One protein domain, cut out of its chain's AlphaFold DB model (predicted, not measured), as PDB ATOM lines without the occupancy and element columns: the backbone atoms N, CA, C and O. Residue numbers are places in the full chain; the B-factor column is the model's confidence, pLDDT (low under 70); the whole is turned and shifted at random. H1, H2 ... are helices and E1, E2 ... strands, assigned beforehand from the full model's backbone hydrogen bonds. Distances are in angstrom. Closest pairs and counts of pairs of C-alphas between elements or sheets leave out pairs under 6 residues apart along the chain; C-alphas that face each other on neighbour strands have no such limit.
ATOM      1  N   LYS A  24      47.891  69.250  24.494       93.75
ATOM      2  CA  LYS A  24      46.520  68.814  24.753       93.75
ATOM      3  C   LYS A  24      46.485  67.297  24.822       93.75
ATOM      4  O   LYS A  24      47.018  66.609  23.958       93.75
ATOM      5  N   CYS A  25      45.857  66.781  25.875       94.88
ATOM      6  CA  CYS A  25      45.647  65.351  26.036       94.88
ATOM      7  C   CYS A  25      44.296  64.972  25.432       94.88
ATOM      8  O   CYS A  25      43.253  65.271  26.014       94.88
ATOM      9  N   GLU A  26      44.316  64.276  24.298       93.56
ATOM     10  CA  GLU A  26      43.098  63.834  23.607       93.56
ATOM     11  C   GLU A  26      42.198  62.971  24.504       93.56
ATOM     12  O   GLU A  26      40.981  63.126  24.500       93.56
ATOM     13  N   TRP A  27      42.784  62.123  25.357       94.62
ATOM     14  CA  TRP A  27      42.027  61.307  26.310       94.62
ATOM     15  C   TRP A  27      41.311  62.137  27.367       94.62
ATOM     16  O   TRP A  27      40.145  61.885  27.656       94.62
ATOM     17  N   LYS A  28      41.983  63.151  27.919       93.94
ATOM     18  CA  LYS A  28      41.338  64.094  28.834       93.94
ATOM     19  C   LYS A  28      40.186  64.811  28.126       93.94
ATOM     20  O   LYS A  28      39.095  64.877  28.674       93.94
ATOM     21  N   GLY A  29      40.406  65.237  26.882       94.56
ATOM     22  CA  GLY A  29      39.370  65.856  26.056       94.56
ATOM     23  C   GLY A  29      38.169  64.946  25.776       94.56
ATOM     24  O   GLY A  29      37.056  65.443  25.657       94.56
ATOM     25  N   VAL A  30      38.360  63.627  25.687       95.31
ATOM     26  CA  VAL A  30      37.258  62.653  25.594       95.31
ATOM     27  C   VAL A  30      36.517  62.516  26.923       95.31
ATOM     28  O   VAL A  30      35.293  62.472  26.924       95.31
ATOM     29  N   LEU A  31      37.231  62.450  28.050       93.69
ATOM     30  CA  LEU A  31      36.619  62.310  29.378       93.69
ATOM     31  C   LEU A  31      35.815  63.552  29.797       93.69
ATOM     32  O   LEU A  31      34.839  63.422  30.530       93.69
ATOM     33  N   GLU A  32      36.221  64.739  29.347       95.81
ATOM     34  CA  GLU A  32      35.552  66.018  29.634       95.81
ATOM     35  C   GLU A  32      34.361  66.313  28.702       95.81
ATOM     36  O   GLU A  32      33.616  67.259  28.947       95.81
ATOM     37  N   ASP A  33      34.164  65.513  27.653       96.75
ATOM     38  CA  ASP A  33      33.134  65.696  26.629       96.75
ATOM     39  C   ASP A  33      32.130  64.524  26.683       96.75
ATOM     40  O   ASP A  33      32.422  63.441  26.162       96.75
ATOM     41  N   PRO A  34      30.944  64.703  27.302       94.00
ATOM     42  CA  PRO A  34      29.953  63.634  27.450       94.00
ATOM     43  C   PRO A  34      29.501  63.011  26.119       94.00
ATOM     44  O   PRO A  34      29.245  61.805  26.052       94.00
ATOM     45  N   ASP A  35      29.456  63.797  25.041       93.56
ATOM     46  CA  ASP A  35      29.050  63.334  23.712       93.56
ATOM     47  C   ASP A  35      30.128  62.467  23.053       93.56
ATOM     48  O   ASP A  35      29.824  61.558  22.275       93.56
ATOM     49  N   LYS A  36      31.408  62.720  23.348       92.31
ATOM     50  CA  LYS A  36      32.503  61.819  22.956       92.31
ATOM     51  C   LYS A  36      32.570  60.598  23.857       92.31
ATOM     52  O   LYS A  36      32.760  59.497  23.343       92.31
ATOM     53  N   LEU A  37      32.394  60.773  25.165       92.56
ATOM     54  CA  LEU A  37      32.459  59.691  26.141       92.56
ATOM     55  C   LEU A  37      31.372  58.635  25.898       92.56
ATOM     56  O   LEU A  37      31.663  57.442  25.935       92.56
ATOM     57  N   SER A  38      30.149  59.059  25.566       89.19
ATOM     58  CA  SER A  38      29.017  58.161  25.278       89.19
ATOM     59  C   SER A  38      29.244  57.211  24.095       89.19
ATOM     60  O   SER A  38      28.547  56.208  23.970       89.19
ATOM     61  N   ARG A  39      30.246  57.471  23.244       88.50
ATOM     62  CA  ARG A  39      30.607  56.595  22.118       88.50
ATOM     63  C   ARG A  39      31.374  55.347  22.560       88.50
ATOM     64  O   ARG A  39      31.453  54.390  21.797       88.50
ATOM     65  N   PHE A  40      31.932  55.339  23.773       87.81
ATOM     66  CA  PHE A  40      32.707  54.224  24.324       87.81
ATOM     67  C   PHE A  40      31.805  53.213  25.049       87.81
ATOM     68  O   PHE A  40      31.978  52.939  26.235       87.81
ATOM     69  N   VAL A  41      30.836  52.651  24.323       85.31
ATOM     70  CA  VAL A  41      29.971  51.548  24.782       85.31
ATOM     71  C   VAL A  41      30.399  50.225  24.148       85.31
ATOM     72  O   VAL A  41      30.958  50.211  23.051       85.31
ATOM     73  N   SER A  42      30.123  49.100  24.813       82.19
ATOM     74  CA  SER A  42      30.497  47.765  24.317       82.19
ATOM     75  C   SER A  42      29.818  47.403  22.992       82.19
ATOM     76  O   SER A  42      30.461  46.842  22.107       82.19
ATOM     77  N   PHE A  43      28.537  47.753  22.825       81.69
ATOM     78  CA  PHE A  43      27.783  47.486  21.599       81.69
ATOM     79  C   PHE A  43      26.984  48.714  21.169       81.69
ATOM     80  O   PHE A  43      26.066  49.139  21.862       81.69
ATOM     81  N   VAL A  44      27.270  49.236  19.974       81.25
ATOM     82  CA  VAL A  44      26.585  50.424  19.425       81.25
ATOM     83  C   VAL A  44      25.068  50.219  19.304       81.25
ATOM     84  O   VAL A  44      24.299  51.138  19.559       81.25
ATOM     85  N   ASN A  45      24.628  49.003  18.963       81.62
ATOM     86  CA  ASN A  45      23.206  48.677  18.783       81.62
ATOM     87  C   ASN A  45      22.487  48.283  20.084       81.62
ATOM     88  O   ASN A  45      21.269  48.129  20.084       81.62
ATOM     89  N   ALA A  46      23.230  48.059  21.168       83.88
ATOM     90  CA  ALA A  46      22.697  47.642  22.460       83.88
ATOM     91  C   ALA A  46      23.530  48.288  23.585       83.88
ATOM     92  O   ALA A  46      24.240  47.582  24.299       83.88
ATOM     93  N   PRO A  47      23.492  49.626  23.715       81.00
ATOM     94  CA  PRO A  47      24.391  50.372  24.601       81.00
ATOM     95  C   PRO A  47      24.224  50.016  26.086       81.00
ATOM     96  O   PRO A  47      25.197  50.076  26.833       81.00
ATOM     97  N   ASP A  48      23.029  49.583  26.495       84.19
ATOM     98  CA  ASP A  48      22.736  49.141  27.867       84.19
ATOM     99  C   ASP A  48      23.074  47.659  28.121       84.19
ATOM    100  O   ASP A  48      23.005  47.183  29.257       84.19
ATOM    101  N   ALA A  49      23.423  46.896  27.079       84.44
ATOM    102  CA  ALA A  49      23.789  45.494  27.221       84.44
ATOM    103  C   ALA A  49      25.254  45.372  27.653       84.44
ATOM    104  O   ALA A  49      26.175  45.758  26.931       84.44
ATOM    105  N   ALA A  50      25.472  44.780  28.827       80.62
ATOM    106  CA  ALA A  50      26.808  44.407  29.264       80.62
ATOM    107  C   ALA A  50      27.408  43.353  28.321       80.62
ATOM    108  O   ALA A  50      26.716  42.426  27.897       80.62
ATOM    109  N   ASP A  51      28.703  43.474  28.029       82.06
ATOM    110  CA  ASP A  51      29.435  42.475  27.256       82.06
ATOM    111  C   ASP A  51      29.604  41.182  28.072       82.06
ATOM    112  O   ASP A  51      30.372  41.168  29.039       82.06
ATOM    113  N   PRO A  52      28.927  40.073  27.704       81.38
ATOM    114  CA  PRO A  52      29.025  38.823  28.448       81.38
ATOM    115  C   PRO A  52      30.395  38.158  28.295       81.38
ATOM    116  O   PRO A  52      30.637  37.150  28.949       81.38
ATOM    117  N   THR A  53      31.265  38.676  27.419       80.56
ATOM    118  CA  THR A  53      32.619  38.181  27.145       80.56
ATOM    119  C   THR A  53      33.685  38.844  28.027       80.56
ATOM    120  O   THR A  53      34.828  38.384  28.066       80.56
ATOM    121  N   VAL A  54      33.317  39.886  28.786       82.50
ATOM    122  CA  VAL A  54      34.230  40.657  29.637       82.50
ATOM    123  C   VAL A  54      33.741  40.658  31.084       82.50
ATOM    124  O   VAL A  54      32.635  41.079  31.399       82.50
ATOM    125  N   THR A  55      34.592  40.226  32.013       87.06
ATOM    126  CA  THR A  55      34.369  40.363  33.464       87.06
ATOM    127  C   THR A  55      35.607  40.979  34.104       87.06
ATOM    128  O   THR A  55      36.716  40.780  33.615       87.06
ATOM    129  N   PHE A  56      35.443  41.731  35.193       88.75
ATOM    130  CA  PHE A  56      36.552  42.375  35.899       88.75
ATOM    131  C   PHE A  56      36.699  41.844  37.326       88.75
ATOM    132  O   PHE A  56      35.711  41.526  37.979       88.75
ATOM    133  N   THR A  57      37.938  41.807  37.813       93.62
ATOM    134  CA  THR A  57      38.291  41.552  39.217       93.62
ATOM    135  C   THR A  57      39.235  42.642  39.726       93.62
ATOM    136  O   THR A  57      39.713  43.468  38.946       93.62
ATOM    137  N   GLU A  58      39.530  42.653  41.022       95.75
ATOM    138  CA  GLU A  58      40.539  43.534  41.606       95.75
ATOM    139  C   GLU A  58      41.834  42.776  41.890       95.75
ATOM    140  O   GLU A  58      41.850  41.742  42.556       95.75
ATOM    141  N   ARG A  59      42.955  43.314  41.401       91.25
ATOM    142  CA  ARG A  59      44.298  42.804  41.686       91.25
ATOM    143  C   ARG A  59      45.189  43.958  42.123       91.25
ATOM    144  O   ARG A  59      45.425  44.881  41.349       91.25
ATOM    145  N   ALA A  60      45.687  43.892  43.359       93.12
ATOM    146  CA  ALA A  60      46.524  44.934  43.965       93.12
ATOM    147  C   ALA A  60      45.907  46.349  43.857       93.12
ATOM    148  O   ALA A  60      46.582  47.304  43.475       93.12
ATOM    149  N   GLY A  61      44.603  46.468  44.139       92.88
ATOM    150  CA  GLY A  61      43.869  47.739  44.093       92.88
ATOM    151  C   GLY A  61      43.576  48.273  42.686       92.88
ATOM    152  O   GLY A  61      43.193  49.431  42.543       92.88
ATOM    153  N   ARG A  62      43.774  47.469  41.632       88.69
ATOM    154  CA  ARG A  62      43.463  47.841  40.244       88.69
ATOM    155  C   ARG A  62      42.412  46.905  39.659       88.69
ATOM    156  O   ARG A  62      42.540  45.686  39.779       88.69
ATOM    157  N   LYS A  63      41.414  47.475  38.981       91.25
ATOM    158  CA  LYS A  63      40.418  46.729  38.200       91.25
ATOM    159  C   LYS A  63      41.104  46.112  36.975       91.25
ATOM    160  O   LYS A  63      41.676  46.838  36.165       91.25
ATOM    161  N   VAL A  64      41.074  44.788  36.849       91.69
ATOM    162  CA  VAL A  64      41.708  44.033  35.753       91.69
ATOM    163  C   VAL A  64      40.697  43.100  35.083       91.69
ATOM    164  O   VAL A  64      39.834  42.556  35.776       91.69
ATOM    165  N   PRO A  65      40.764  42.906  33.754       88.56
ATOM    166  CA  PRO A  65      39.899  41.955  33.069       88.56
ATOM    167  C   PRO A  65      40.272  40.513  33.442       88.56
ATOM    168  O   PRO A  65      41.446  40.179  33.614       88.56
ATOM    169  N   VAL A  66      39.263  39.655  33.553       88.62
ATOM    170  CA  VAL A  66      39.392  38.215  33.783       88.62
ATOM    171  C   VAL A  66      39.117  37.497  32.472       88.62
ATOM    172  O   VAL A  66      38.134  37.786  31.793       88.62
ATOM    173  N   PHE A  67      39.973  36.539  32.120       78.12
ATOM    174  CA  PHE A  67      39.704  35.660  30.991       78.12
ATOM    175  C   PHE A  67      38.585  34.683  31.362       78.12
ATOM    176  O   PHE A  67      38.775  33.824  32.220       78.12
TER     177      PHE A  67
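This is residues 24 to 67 of the 75 residues of an uncharacterized protein of Mycobacterium shottsii (UniProt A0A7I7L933). The model is an open, flat U: two short helices, H1 and H2, form one arm, a two-stranded hairpin of E1 and E2 forms the other, and the long unnamed stretch of residues 38 to 54 loops between them at the base. The two arms do not pack on each other, and the middle of the U is empty. The printed part has 44 residues with two named helices and two named strands, in the order H1, H2, E1, E2, and the sheet is E1 - E2, antiparallel. The class is mixed, helices and strands, with under half of the residues in named elements. The whole is only just loose, close to extended, with a radius of gyration of the C-alphas of 13.5 A and spans of 32 by 30 by 12 A.

The printed part begins at Lys 24, two residues before H1. H1 is residues 26 to 31, with C-alpha 26 at (43.098, 63.834, 23.607), and measures 8.8 A from first to last C-alpha. H2 is residues 34 to 37, 4.9 A long. After residues 38 to 54, E1 is residues 55 to 59, with C-alpha 55 at (34.369, 40.363, 33.464), and is 13.1 A long. E2 is residues 62 to 66, 12.3 A long, and ends with C-alpha 66 at (39.392, 38.215, 33.783).

H1 and H2 only just touch, and only at the corner by their tight link, with 3 pairs of C-alphas within 8 A. Their closest C-alphas are those of Val 30 and Lys 36, 5.5 A apart. In H1 every pair of O i and N i+4 is within hydrogen-bond range, while H2, with four residues, is too short for such a pair. H1 is apart from E1 and from E2, and H2 is apart from E2. E1 and E2 form a hairpin, antiparallel with 137 degrees between their directions. The C-alphas of Phe 56 and Pro 65, which face each other, are 4.4 A apart. N 57 and O 64, at 2.9 A, and N 64 and O 57, at 2.8 A, are within hydrogen-bond range.

The two C-alphas farthest apart are those of Lys 24 and Pro 52, at 34.9 A. The first and last printed C-alphas, of Lys 24 and Phe 67, are 34.4 A apart. The printed part has no cut. The links from H1 to H2 and from E1 to E2 are tight, and the link from H2 to E1, 17 residues, is long. Residues 31 to 36, of which 34 to 36 belong to H2, stand free. The mean pLDDT of the printed part is 88.8, and no printed residue is under 70.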